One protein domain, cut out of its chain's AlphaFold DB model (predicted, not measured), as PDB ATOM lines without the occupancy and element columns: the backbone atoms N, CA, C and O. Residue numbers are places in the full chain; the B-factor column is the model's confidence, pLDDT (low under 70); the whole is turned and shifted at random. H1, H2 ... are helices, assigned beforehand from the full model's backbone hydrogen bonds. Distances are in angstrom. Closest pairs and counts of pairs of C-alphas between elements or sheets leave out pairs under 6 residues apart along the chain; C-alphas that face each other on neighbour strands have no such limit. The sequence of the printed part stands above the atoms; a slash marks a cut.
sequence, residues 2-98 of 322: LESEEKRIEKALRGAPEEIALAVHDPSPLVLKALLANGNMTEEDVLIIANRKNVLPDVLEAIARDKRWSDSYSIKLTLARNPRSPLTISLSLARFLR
ATOM      1  N   LEU A   2      58.213 128.060 181.266       55.91
ATOM      2  CA  LEU A   2      59.089 128.831 180.385       55.91
ATOM      3  C   LEU A   2      58.831 130.312 180.697       55.91
ATOM      4  O   LEU A   2      57.674 130.735 180.681       55.91
ATOM      5  N   GLU A   3      59.861 131.069 181.077       70.31
ATOM      6  CA  GLU A   3      59.723 132.519 181.250       70.31
ATOM      7  C   GLU A   3      59.164 133.131 179.956       70.31
ATOM      8  O   GLU A   3      59.613 132.780 178.860       70.31
ATOM      9  N   SER A   4      58.179 134.031 180.084       85.62
ATOM     10  CA  SER A   4      57.612 134.755 178.937       85.62
ATOM     11  C   SER A   4      58.734 135.411 178.128       85.62
ATOM     12  O   SER A   4      59.676 135.962 178.703       85.62
ATOM     13  N   GLU A   5      58.642 135.351 176.799       83.44
ATOM     14  CA  GLU A   5      59.627 135.942 175.887       83.44
ATOM     15  C   GLU A   5      59.854 137.432 176.174       83.44
ATOM     16  O   GLU A   5      60.994 137.883 176.190       83.44
ATOM     17  N   GLU A   6      58.801 138.163 176.540       86.19
ATOM     18  CA  GLU A   6      58.868 139.578 176.927       86.19
ATOM     19  C   GLU A   6      59.777 139.817 178.140       86.19
ATOM     20  O   GLU A   6      60.595 140.737 178.141       86.19
ATOM     21  N   LYS A   7      59.702 138.946 179.155       84.50
ATOM     22  CA  LYS A   7      60.557 139.044 180.348       84.50
ATOM     23  C   LYS A   7      62.014 138.744 180.016       84.50
ATOM     24  O   LYS A   7      62.911 139.370 180.574       84.50
ATOM     25  N   ARG A   8      62.260 137.803 179.099       85.06
ATOM     26  CA  ARG A   8      63.613 137.502 178.612       85.06
ATOM     27  C   ARG A   8      64.190 138.665 177.803       85.06
ATOM     28  O   ARG A   8      65.367 138.965 177.957       85.06
ATOM     29  N   ILE A   9      63.368 139.358 177.011       86.44
ATOM     30  CA  ILE A   9      63.759 140.575 176.282       86.44
ATOM     31  C   ILE A   9      64.145 141.696 177.254       86.44
ATOM     32  O   ILE A   9      65.193 142.317 177.084       86.44
ATOM     33  N   GLU A  10      63.334 141.946 178.286       83.94
ATOM     34  CA  GLU A  10      63.619 142.999 179.268       83.94
ATOM     35  C   GLU A  10      64.916 142.718 180.043       83.94
ATOM     36  O   GLU A  10      65.767 143.604 180.167       83.94
ATOM     37  N   LYS A  11      65.108 141.465 180.483       84.56
ATOM     38  CA  LYS A  11      66.363 141.017 181.101       84.56
ATOM     39  C   LYS A  11      67.546 141.152 180.147       84.56
ATOM     40  O   LYS A  11      68.584 141.653 180.547       84.56
ATOM     41  N   ALA A  12      67.405 140.785 178.875       84.31
ATOM     42  CA  ALA A  12      68.491 140.936 177.907       84.31
ATOM     43  C   ALA A  12      68.900 142.406 177.705       84.31
ATOM     44  O   ALA A  12      70.085 142.702 177.564       84.31
ATOM     45  N   LEU A  13      67.940 143.336 177.744       86.00
ATOM     46  CA  LEU A  13      68.193 144.759 177.518       86.00
ATOM     47  C   LEU A  13      68.884 145.457 178.703       86.00
ATOM     48  O   LEU A  13      69.699 146.353 178.489       86.00
ATOM     49  N   ARG A  14      68.531 145.090 179.943       86.06
ATOM     50  CA  ARG A  14      69.000 145.763 181.174       86.06
ATOM     51  C   ARG A  14      69.886 144.900 182.070       86.06
ATOM     52  O   ARG A  14      70.358 145.387 183.095       86.06
ATOM     53  N   GLY A  15      70.071 143.639 181.707       81.12
ATOM     54  CA  GLY A  15      70.687 142.639 182.560       81.12
ATOM     55  C   GLY A  15      72.146 142.924 182.876       81.12
ATOM     56  O   GLY A  15      72.870 143.571 182.109       81.12
ATOM     57  N   ALA A  16      72.557 142.422 184.038       84.88
ATOM     58  CA  ALA A  16      73.944 142.427 184.480       84.88
ATOM     59  C   ALA A  16      74.800 141.468 183.619       84.88
ATOM     60  O   ALA A  16      74.248 140.603 182.936       84.88
ATOM     61  N   PRO A  17      76.143 141.558 183.663       81.56
ATOM     62  CA  PRO A  17      77.028 140.704 182.859       81.56
ATOM     63  C   PRO A  17      76.765 139.192 182.999       81.56
ATOM     64  O   PRO A  17      76.832 138.456 182.020       81.56
ATOM     65  N   GLU A  18      76.393 138.725 184.194       82.75
ATOM     66  CA  GLU A  18      76.048 137.315 184.440       82.75
ATOM     67  C   GLU A  18      74.762 136.886 183.713       82.75
ATOM     68  O   GLU A  18      74.664 135.773 183.192       82.75
ATOM     69  N   GLU A  19      73.781 137.785 183.627       82.75
ATOM     70  CA  GLU A  19      72.524 137.543 182.915       82.75
ATOM     71  C   GLU A  19      72.732 137.576 181.397       82.75
ATOM     72  O   GLU A  19      72.103 136.803 180.671       82.75
ATOM     73  N   ILE A  20      73.660 138.415 180.917       85.62
ATOM     74  CA  ILE A  20      74.079 138.456 179.509       85.62
ATOM     75  C   ILE A  20      74.677 137.110 179.106       85.62
ATOM     76  O   ILE A  20      74.243 136.541 178.106       85.62
ATOM     77  N   ALA A  21      75.592 136.557 179.908       85.00
ATOM     78  CA  ALA A  21      76.233 135.273 179.620       85.00
ATOM     79  C   ALA A  21      75.214 134.130 179.434       85.00
ATOM     80  O   ALA A  21      75.381 133.269 178.570       85.00
ATOM     81  N   LEU A  22      74.112 134.146 180.192       84.81
ATOM     82  CA  LEU A  22      73.010 133.195 180.022       84.81
ATOM     83  C   LEU A  22      72.167 133.509 178.773       84.81
ATOM     84  O   LEU A  22      71.832 132.604 178.003       84.81
ATOM     85  N   ALA A  23      71.847 134.785 178.542       85.75
ATOM     86  CA  ALA A  23      71.017 135.239 177.425       85.75
ATOM     87  C   ALA A  23      71.692 135.092 176.046       85.75
ATOM     88  O   ALA A  23      71.003 134.931 175.038       85.75
ATOM     89  N   VAL A  24      73.029 135.069 175.977       87.56
ATOM     90  CA  VAL A  24      73.807 134.823 174.746       87.56
ATOM     91  C   VAL A  24      73.428 133.495 174.072       87.56
ATOM     92  O   VAL A  24      73.526 133.362 172.846       87.56
ATOM     93  N   HIS A  25      72.960 132.511 174.843       87.56
ATOM     94  CA  HIS A  25      72.553 131.196 174.348       87.56
ATOM     95  C   HIS A  25      71.067 131.100 173.974       87.56
ATOM     96  O   HIS A  25      70.634 130.050 173.490       87.56
ATOM     97  N   ASP A  26      70.293 132.179 174.124       87.56
ATOM     98  CA  ASP A  26      68.853 132.162 173.871       87.56
ATOM     99  C   ASP A  26      68.543 131.808 172.398       87.56
ATOM    100  O   ASP A  26      69.281 132.214 171.484       87.56
ATOM    101  N   PRO A  27      67.502 130.996 172.127       86.56
ATOM    102  CA  PRO A  27      67.077 130.682 170.765       86.56
ATOM    103  C   PRO A  27      66.326 131.828 170.068       86.56
ATOM    104  O   PRO A  27      66.282 131.839 168.837       86.56
ATOM    105  N   SER A  28      65.724 132.769 170.804       90.38
ATOM    106  CA  SER A  28      64.887 133.819 170.215       90.38
ATOM    107  C   SER A  28      65.733 134.932 169.582       90.38
ATOM    108  O   SER A  28      66.560 135.548 170.260       90.38
ATOM    109  N   PRO A  29      65.504 135.275 168.298       89.38
ATOM    110  CA  PRO A  29      66.203 136.382 167.650       89.38
ATOM    111  C   PRO A  29      65.863 137.739 168.273       89.38
ATOM    112  O   PRO A  29      66.679 138.653 168.192       89.38
ATOM    113  N   LEU A  30      64.677 137.889 168.873       90.38
ATOM    114  CA  LEU A  30      64.258 139.135 169.516       90.38
ATOM    115  C   LEU A  30      65.051 139.371 170.800       90.38
ATOM    116  O   LEU A  30      65.544 140.476 171.013       90.38
ATOM    117  N   VAL A  31      65.249 138.316 171.596       90.38
ATOM    118  CA  VAL A  31      66.091 138.357 172.799       90.38
ATOM    119  C   VAL A  31      67.537 138.676 172.421       90.38
ATOM    120  O   VAL A  31      68.132 139.568 173.013       90.38
ATOM    121  N   LEU A  32      68.082 138.038 171.377       91.50
ATOM    122  CA  LEU A  32      69.443 138.329 170.912       91.50
ATOM    123  C   LEU A  32      69.589 139.761 170.373       91.50
ATOM    124  O   LEU A  32      70.592 140.409 170.645       91.50
ATOM    125  N   LYS A  33      68.597 140.291 169.645       91.12
ATOM    126  CA  LYS A  33      68.597 141.699 169.201       91.12
ATOM    127  C   LYS A  33      68.513 142.672 170.384       91.12
ATOM    128  O   LYS A  33      69.193 143.694 170.366       91.12
ATOM    129  N   ALA A  34      67.720 142.357 171.408       89.69
ATOM    130  CA  ALA A  34      67.646 143.151 172.634       89.69
ATOM    131  C   ALA A  34      68.963 143.111 173.421       89.69
ATOM    132  O   ALA A  34      69.412 144.142 173.912       89.69
ATOM    133  N   LEU A  35      69.617 141.947 173.456       90.94
ATOM    134  CA  LEU A  35      70.939 141.776 174.046       90.94
ATOM    135  C   LEU A  35      71.976 142.637 173.326       90.94
ATOM    136  O   LEU A  35      72.721 143.359 173.976       90.94
ATOM    137  N   LEU A  36      71.950 142.645 171.988       89.69
ATOM    138  CA  LEU A  36      72.803 143.524 171.188       89.69
ATOM    139  C   LEU A  36      72.587 144.997 171.526       89.69
ATOM    140  O   LEU A  36      73.544 145.748 171.473       89.69
ATOM    141  N   ALA A  37      71.388 145.434 171.915       88.94
ATOM    142  CA  ALA A  37      71.147 146.818 172.329       88.94
ATOM    143  C   ALA A  37      71.660 147.147 173.749       88.94
ATOM    144  O   ALA A  37      71.719 148.323 174.110       88.94
ATOM    145  N   ASN A  38      72.053 146.150 174.547       90.00
ATOM    146  CA  ASN A  38      72.568 146.350 175.899       90.00
ATOM    147  C   ASN A  38      73.951 147.035 175.862       90.00
ATOM    148  O   ASN A  38      74.818 146.716 175.041       90.00
ATOM    149  N   GLY A  39      74.156 148.011 176.751       85.62
ATOM    150  CA  GLY A  39      75.408 148.765 176.869       85.62
ATOM    151  C   GLY A  39      76.541 147.990 177.548       85.62
ATOM    152  O   GLY A  39      77.702 148.309 177.318       85.62
ATOM    153  N   ASN A  40      76.213 146.961 178.334       88.31
ATOM    154  CA  ASN A  40      77.181 146.133 179.063       88.31
ATOM    155  C   ASN A  40      77.723 144.958 178.235       88.31
ATOM    156  O   ASN A  40      78.507 144.162 178.743       88.31
ATOM    157  N   MET A  41      77.278 144.818 176.986       89.50
ATOM    158  CA  MET A  41      77.678 143.710 176.132       89.50
ATOM    159  C   MET A  41      79.141 143.840 175.711       89.50
ATOM    160  O   MET A  41      79.588 144.927 175.337       89.50
ATOM    161  N   THR A  42      79.872 142.729 175.749       91.81
ATOM    162  CA  THR A  42      81.292 142.685 175.392       91.81
ATOM    163  C   THR A  42      81.516 142.095 173.999       91.81
ATOM    164  O   THR A  42      80.637 141.453 173.419       91.81
ATOM    165  N   GLU A  43      82.719 142.284 173.450       92.06
ATOM    166  CA  GLU A  43      83.114 141.652 172.185       92.06
ATOM    167  C   GLU A  43      83.079 140.115 172.277       92.06
ATOM    168  O   GLU A  43      82.684 139.453 171.316       92.06
ATOM    169  N   GLU A  44      83.438 139.543 173.428       92.44
ATOM    170  CA  GLU A  44      83.430 138.094 173.649       92.44
ATOM    171  C   GLU A  44      82.009 137.520 173.554       92.44
ATOM    172  O   GLU A  44      81.791 136.533 172.849       92.44
ATOM    173  N   ASP A  45      81.022 138.194 174.150       91.94
ATOM    174  CA  ASP A  45      79.608 137.807 174.065       91.94
ATOM    175  C   ASP A  45      79.110 137.817 172.614       91.94
ATOM    176  O   ASP A  45      78.453 136.880 172.146       91.94
ATOM    177  N   VAL A  46      79.464 138.865 171.863       93.94
ATOM    178  CA  VAL A  46      79.104 138.999 170.445       93.94
ATOM    179  C   VAL A  46      79.746 137.892 169.612       93.94
ATOM    180  O   VAL A  46      79.088 137.333 168.732       93.94
ATOM    181  N   LEU A  47      81.004 137.537 169.889       94.31
ATOM    182  CA  LEU A  47      81.694 136.439 169.211       94.31
ATOM    183  C   LEU A  47      81.003 135.098 169.459       94.31
ATOM    184  O   LEU A  47      80.850 134.316 168.515       94.31
ATOM    185  N   ILE A  48      80.530 134.845 170.684       93.88
ATOM    186  CA  ILE A  48      79.766 133.633 170.996       93.88
ATOM    187  C   ILE A  48      78.495 133.586 170.142       93.88
ATOM    188  O   ILE A  48      78.233 132.560 169.512       93.88
ATOM    189  N   ILE A  49      77.741 134.688 170.037       92.94
ATOM    190  CA  ILE A  49      76.535 134.747 169.191       92.94
ATOM    191  C   ILE A  49      76.891 134.552 167.714       92.94
ATOM    192  O   ILE A  49      76.275 133.730 167.034       92.94
ATOM    193  N   ALA A  50      77.896 135.269 167.212       93.38
ATOM    194  CA  ALA A  50      78.292 135.241 165.807       93.38
ATOM    195  C   ALA A  50      78.823 133.869 165.361       93.38
ATOM    196  O   ALA A  50      78.698 133.522 164.187       93.38
ATOM    197  N   ASN A  51      79.387 133.068 166.269       93.31
ATOM    198  CA  ASN A  51      79.902 131.732 165.958       93.31
ATOM    199  C   ASN A  51      78.802 130.645 165.943       93.31
ATOM    200  O   ASN A  51      79.016 129.521 165.480       93.31
ATOM    201  N   ARG A  52      77.592 130.952 166.430       91.81
ATOM    202  CA  ARG A  52      76.478 129.994 166.454       91.81
ATOM    203  C   ARG A  52      75.941 129.743 165.041       91.81
ATOM    204  O   ARG A  52      75.510 130.649 164.332       91.81
ATOM    205  N   LYS A  53      75.849 128.463 164.672       86.06
ATOM    206  CA  LYS A  53      75.305 128.010 163.374       86.06
ATOM    207  C   LYS A  53      73.771 128.066 163.277       86.06
ATOM    208  O   LYS A  53      73.228 127.934 162.183       86.06
ATOM    209  N   ASN A  54      73.089 128.255 164.409       88.00
ATOM    210  CA  ASN A  54      71.624 128.247 164.514       88.00
ATOM    211  C   ASN A  54      71.014 129.656 164.589       88.00
ATOM    212  O   ASN A  54      69.802 129.786 164.725       88.00
ATOM    213  N   VAL A  55      71.838 130.706 164.539       90.50
ATOM    214  CA  VAL A  55      71.372 132.095 164.627       90.50
ATOM    215  C   VAL A  55      70.769 132.533 163.293       90.50
ATOM    216  O   VAL A  55      71.248 132.159 162.220       90.50
ATOM    217  N   LEU A  56      69.686 133.311 163.367       92.31
ATOM    218  CA  LEU A  56      69.006 133.831 162.184       92.31
ATOM    219  C   LEU A  56      69.827 134.939 161.499       92.31
ATOM    220  O   LEU A  56      70.483 135.722 162.193       92.31
ATOM    221  N   PRO A  57      69.757 135.053 160.157       92.81
ATOM    222  CA  PRO A  57      70.546 136.024 159.395       92.81
ATOM    223  C   PRO A  57      70.369 137.474 159.867       92.81
ATOM    224  O   PRO A  57      71.350 138.206 159.944       92.81
ATOM    225  N   ASP A  58      69.156 137.860 160.270       93.00
ATOM    226  CA  ASP A  58      68.847 139.197 160.787       93.00
ATOM    227  C   ASP A  58      69.687 139.609 162.004       93.00
ATOM    228  O   ASP A  58      69.999 140.785 162.182       93.00
ATOM    229  N   VAL A  59      70.010 138.660 162.889       93.94
ATOM    230  CA  VAL A  59      70.813 138.936 164.091       93.94
ATOM    231  C   VAL A  59      72.268 139.158 163.685       93.94
ATOM    232  O   VAL A  59      72.903 140.096 164.155       93.94
ATOM    233  N   LEU A  60      72.784 138.341 162.763       94.56
ATOM    234  CA  LEU A  60      74.135 138.499 162.214       94.56
ATOM    235  C   LEU A  60      74.275 139.822 161.449       94.56
ATOM    236  O   LEU A  60      75.313 140.476 161.518       94.56
ATOM    237  N   GLU A  61      73.216 140.247 160.763       94.56
ATOM    238  CA  GLU A  61      73.151 141.551 160.116       94.56
ATOM    239  C   GLU A  61      73.137 142.709 161.119       94.56
ATOM    240  O   GLU A  61      73.843 143.699 160.910       94.56
ATOM    241  N   ALA A  62      72.399 142.579 162.225       93.25
ATOM    242  CA  ALA A  62      72.436 143.559 163.305       93.25
ATOM    243  C   ALA A  62      73.851 143.696 163.894       93.25
ATOM    244  O   ALA A  62      74.331 144.818 164.046       93.25
ATOM    245  N   ILE A  63      74.555 142.577 164.122       94.19
ATOM    246  CA  ILE A  63      75.958 142.580 164.580       94.19
ATOM    247  C   ILE A  63      76.862 143.288 163.562       94.19
ATOM    248  O   ILE A  63      77.681 144.120 163.938       94.19
ATOM    249  N   ALA A  64      76.710 142.985 162.271       93.44
ATOM    250  CA  ALA A  64      77.553 143.557 161.221       93.44
ATOM    251  C   ALA A  64      77.381 145.077 161.048       93.44
ATOM    252  O   ALA A  64      78.314 145.752 160.611       93.44
ATOM    253  N   ARG A  65      76.188 145.611 161.342       92.25
ATOM    254  CA  ARG A  65      75.856 147.042 161.220       92.25
ATOM    255  C   ARG A  65      76.206 147.855 162.468       92.25
ATOM    256  O   ARG A  65      76.243 149.083 162.392       92.25
ATOM    257  N   ASP A  66      76.437 147.200 163.601       92.50
ATOM    258  CA  ASP A  66      76.751 147.871 164.856       92.50
ATOM    259  C   ASP A  66      78.180 148.434 164.843       92.50
ATOM    260  O   ASP A  66      79.165 147.704 164.722       92.50
ATOM    261  N   LYS A  67      78.290 149.755 165.011       91.19
ATOM    262  CA  LYS A  67      79.561 150.488 164.978       91.19
ATOM    263  C   LYS A  67      80.522 150.095 166.101       91.19
ATOM    264  O   LYS A  67      81.721 150.294 165.949       91.19
ATOM    265  N   ARG A  68      80.021 149.547 167.215       91.69
ATOM    266  CA  ARG A  68      80.867 149.077 168.330       91.69
ATOM    267  C   ARG A  68      81.763 147.913 167.914       91.69
ATOM    268  O   ARG A  68      82.878 147.774 168.400       91.69
ATOM    269  N   TRP A  69      81.260 147.097 166.995       91.44
ATOM    270  CA  TRP A  69      81.814 145.797 166.635       91.44
ATOM    271  C   TRP A  69      82.337 145.762 165.201       91.44
ATOM    272  O   TRP A  69      83.189 144.935 164.869       91.44
ATOM    273  N   SER A  70      81.849 146.666 164.345       87.88
ATOM    274  CA  SER A  70      82.112 146.673 162.906       87.88
ATOM    275  C   SER A  70      83.583 146.803 162.541       87.88
ATOM    276  O   SER A  70      83.940 146.439 161.424       87.88
ATOM    277  N   ASP A  71      84.435 147.310 163.435       90.81
ATOM    278  CA  ASP A  71      85.872 147.442 163.192       90.81
ATOM    279  C   ASP A  71      86.691 146.230 163.645       90.81
ATOM    280  O   ASP A  71      87.750 145.974 163.054       90.81
ATOM    281  N   SER A  72      86.175 145.423 164.579       94.81
ATOM    282  CA  SER A  72      86.876 144.250 165.106       94.81
ATOM    283  C   SER A  72      87.151 143.218 164.015       94.81
ATOM    284  O   SER A  72      86.257 142.738 163.316       94.81
ATOM    285  N   TYR A  73      88.418 142.814 163.905       96.00
ATOM    286  CA  TYR A  73      88.823 141.747 162.996       96.00
ATOM    287  C   TYR A  73      88.175 140.404 163.350       96.00
ATOM    288  O   TYR A  73      87.738 139.681 162.454       96.00
ATOM    289  N   SER A  74      88.103 140.076 164.641       95.62
ATOM    290  CA  SER A  74      87.574 138.803 165.134       95.62
ATOM    291  C   SER A  74      86.106 138.643 164.750       95.62
ATOM    292  O   SER A  74      85.701 137.592 164.248       95.62
ATOM    293  N   ILE A  75      85.322 139.716 164.890       95.38
ATOM    294  CA  ILE A  75      83.901 139.725 164.532       95.38
ATOM    295  C   ILE A  75      83.730 139.631 163.013       95.38
ATOM    296  O   ILE A  75      82.978 138.779 162.541       95.38
ATOM    297  N   LYS A  76      84.491 140.412 162.226       95.88
ATOM    298  CA  LYS A  76      84.485 140.320 160.750       95.88
ATOM    299  C   LYS A  76      84.770 138.898 160.268       95.88
ATOM    300  O   LYS A  76      84.072 138.388 159.390       95.88
ATOM    301  N   LEU A  77      85.794 138.268 160.841       96.56
ATOM    302  CA  LEU A  77      86.205 136.910 160.501       96.56
ATOM    303  C   LEU A  77      85.112 135.897 160.846       96.56
ATOM    304  O   LEU A  77      84.772 135.055 160.017       96.56
ATOM    305  N   THR A  78      84.548 135.998 162.048       95.44
ATOM    306  CA  THR A  78      83.526 135.068 162.541       95.44
ATOM    307  C   THR A  78      82.250 135.168 161.714       95.44
ATOM    308  O   THR A  78      81.729 134.149 161.260       95.44
ATOM    309  N   LEU A  79      81.799 136.389 161.419       95.12
ATOM    310  CA  LEU A  79      80.648 136.628 160.552       95.12
ATOM    311  C   LEU A  79      80.886 136.081 159.141       95.12
ATOM    312  O   LEU A  79      80.025 135.384 158.614       95.12
ATOM    313  N   ALA A  80      82.052 136.322 158.536       95.56
ATOM    314  CA  ALA A  80      82.357 135.791 157.206       95.56
ATOM    315  C   ALA A  80      82.442 134.251 157.182       95.56
ATOM    316  O   ALA A  80      82.099 133.630 156.178       95.56
ATOM    317  N   ARG A  81      82.877 133.617 158.278       94.56
ATOM    318  CA  ARG A  81      82.933 132.152 158.425       94.56
ATOM    319  C   ARG A  81      81.591 131.519 158.803       94.56
ATOM    320  O   ARG A  81      81.495 130.293 158.810       94.56
ATOM    321  N   ASN A  82      80.567 132.300 159.137       94.06
ATOM    322  CA  ASN A  82      79.272 131.744 159.503       94.06
ATOM    323  C   ASN A  82      78.441 131.444 158.235       94.06
ATOM    324  O   ASN A  82      78.183 132.352 157.443       94.06
ATOM    325  N   PRO A  83      77.972 130.196 158.031       92.50
ATOM    326  CA  PRO A  83      77.188 129.826 156.852       92.50
ATOM    327  C   PRO A  83      75.807 130.498 156.778       92.50
ATOM    328  O   PRO A  83      75.202 130.514 155.709       92.50
ATOM    329  N   ARG A  84      75.294 131.036 157.894       93.06
ATOM    330  CA  ARG A  84      74.016 131.765 157.960       93.06
ATOM    331  C   ARG A  84      74.156 133.262 157.701       93.06
ATOM    332  O   ARG A  84      73.138 133.937 157.569       93.06
ATOM    333  N   SER A  85      75.379 133.785 157.615       93.81
ATOM    334  CA  SER A  85      75.588 135.196 157.304       93.81
ATOM    335  C   SER A  85      75.102 135.516 155.888       93.81
ATOM    336  O   SER A  85      75.474 134.807 154.944       93.81
ATOM    337  N   PRO A  86      74.314 136.592 155.701       94.25
ATOM    338  CA  PRO A  86      73.909 137.044 154.377       94.25
ATOM    339  C   PRO A  86      75.111 137.248 153.451       94.25
ATOM    340  O   PRO A  86      76.098 137.886 153.828       94.25
ATOM    341  N   LEU A  87      75.010 136.762 152.210       94.56
ATOM    342  CA  LEU A  87      76.106 136.790 151.235       94.56
ATOM    343  C   LEU A  87      76.691 138.198 151.036       94.56
ATOM    344  O   LEU A  87      77.908 138.357 150.981       94.56
ATOM    345  N   THR A  88      75.833 139.219 150.959       94.94
ATOM    346  CA  THR A  88      76.229 140.624 150.785       94.94
ATOM    347  C   THR A  88      77.146 141.103 151.909       94.94
ATOM    348  O   THR A  88      78.164 141.749 151.655       94.94
ATOM    349  N   ILE A  89      76.815 140.740 153.150       94.56
ATOM    350  CA  ILE A  89      77.602 141.093 154.330       94.56
ATOM    351  C   ILE A  89      78.922 140.332 154.288       94.56
ATOM    352  O   ILE A  89      79.980 140.955 154.321       94.56
ATOM    353  N   SER A  90      78.879 139.012 154.105       95.50
ATOM    354  CA  SER A  90      80.076 138.167 154.044       95.50
ATOM    355  C   SER A  90      81.074 138.632 152.976       95.50
ATOM    356  O   SER A  90      82.270 138.715 153.250       95.50
ATOM    357  N   LEU A  91      80.602 139.022 151.785       95.56
ATOM    358  CA  LEU A  91      81.437 139.590 150.717       95.56
ATOM    359  C   LEU A  91      82.027 140.952 151.089       95.56
ATOM    360  O   LEU A  91      83.187 141.231 150.779       95.56
ATOM    361  N   SER A  92      81.245 141.807 151.749       94.75
ATOM    362  CA  SER A  92      81.732 143.102 152.218       94.75
ATOM    363  C   SER A  92      82.858 142.926 153.239       94.75
ATOM    364  O   SER A  92      83.907 143.556 153.104       94.75
ATOM    365  N   LEU A  93      82.669 142.014 154.197       95.00
ATOM    366  CA  LEU A  93      83.626 141.706 155.256       95.00
ATOM    367  C   LEU A  93      84.889 141.016 154.725       95.00
ATOM    368  O   LEU A  93      85.993 141.364 155.145       95.00
ATOM    369  N   ALA A  94      84.751 140.103 153.755       95.50
ATOM    370  CA  ALA A  94      85.862 139.356 153.158       95.50
ATOM    371  C   ALA A  94      86.975 140.261 152.606       95.50
ATOM    372  O   ALA A  94      88.156 139.920 152.688       95.50
ATOM    373  N   ARG A  95      86.632 141.453 152.104       94.12
ATOM    374  CA  ARG A  95      87.615 142.415 151.580       94.12
ATOM    375  C   ARG A  95      88.651 142.834 152.627       94.12
ATOM    376  O   ARG A  95      89.798 143.080 152.258       94.12
ATOM    377  N   PHE A  96      88.279 142.842 153.906       94.56
ATOM    378  CA  PHE A  96      89.133 143.244 155.027       94.56
ATOM    379  C   PHE A  96      89.872 142.074 155.691       94.56
ATOM    380  O   PHE A  96      90.666 142.293 156.606       94.56
ATOM    381  N   LEU A  97      89.627 140.835 155.258       95.75
ATOM    382  CA  LEU A  97      90.255 139.658 155.848       95.75
ATOM    383  C   LEU A  97      91.659 139.409 155.290       95.75
ATOM    384  O   LEU A  97      91.991 139.738 154.139       95.75
ATOM    385  N   ARG A  98      92.489 138.786 156.131       95.25
ATOM    386  CA  ARG A  98      93.834 138.336 155.773       95.25
ATOM    387  C   ARG A  98      93.760 137.158 154.806       95.25
ATOM    388  O   ARG A  98      92.806 136.388 154.788       95.25
TER     389      ARG A  98
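This is residues 2 to 98 of the 322 residues of an uncharacterized protein of Nitrospirae bacterium GWC2_57_9 (UniProt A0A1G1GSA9). What does the model look like? It is a short solenoid, a chain wound in stacked turns, with two layers of short helices: H1, H3, H5 and H7 follow one another in one layer and H2, H4 and H6 in the other. The chain passes from one layer to the other and back as it advances along the longest axis, and H7 is turned askew at the far end. What is it made of? The printed part has 97 residues with seven named helices, H1 to H7 in chain order, and no named strand; the class is all helix. How large is it? It is compact, with a radius of gyration of the C-alphas of 13.1 A, yet elongated in outline, spanning 41 by 21 by 16 A.

How does the printed part start? H1, residues 5 to 14, and H2, residues 17 to 23, form a hairpin, opposite ways at a shallow tilt of 27 degrees; their closest C-alphas, Ala 12 and Ala 23, are 6.3 A apart. H1 also touches H3, residues 29 to 36, the same way at a shallow tilt of 11 degrees, with the C-alphas of Ala 12 and Leu 35 closest at 4.6 A. What comes next? H3 touches H5, residues 57 to 65, the same way at a shallow tilt of 17 degrees, closest at the C-alphas of Lys 33 and Val 59, 6.2 A. H4, residues 43 to 51, is close to H2 but not clearly touching, the C-alphas of Ala 21 and Asp 45 being closest at 7.0 A. H4 touches H6, residues 73 to 81, the same way at a shallow tilt of 11 degrees, with the C-alphas of Ala 50 and Leu 79 closest at 5.9 A. How does it finish? H6 and H7, residues 87 to 94, form a hairpin, opposite ways at a steep tilt of 39 degrees; the C-alphas of Ala 80 and Ser 90 are closest at 4.6 A. H1 and H7 are apart. What do the backbones show? In each of the seven helices every O i to N i+4 pair is within hydrogen-bond range.

Where do the helices begin and end? C-alpha 5 of H1 is at (59.627, 135.942, 175.887), and C-alpha 94 of H7 is at (85.862, 139.356, 153.158). How long are they? From first to last C-alpha H1 measures 14.6 A, H2 9.8 A, H3 10.3 A, H4 12.1 A, H5 12.4 A, H6 12.2 A and H7 10.3 A.

How far does it reach? The two C-alphas farthest apart are those of Leu 2 and Arg 98, 43.6 A. Are there cuts or long links? The printed part has no cut, and no link is long. Where is confidence low? Residue 2 is under 70; the mean pLDDT of the printed part is 90.2.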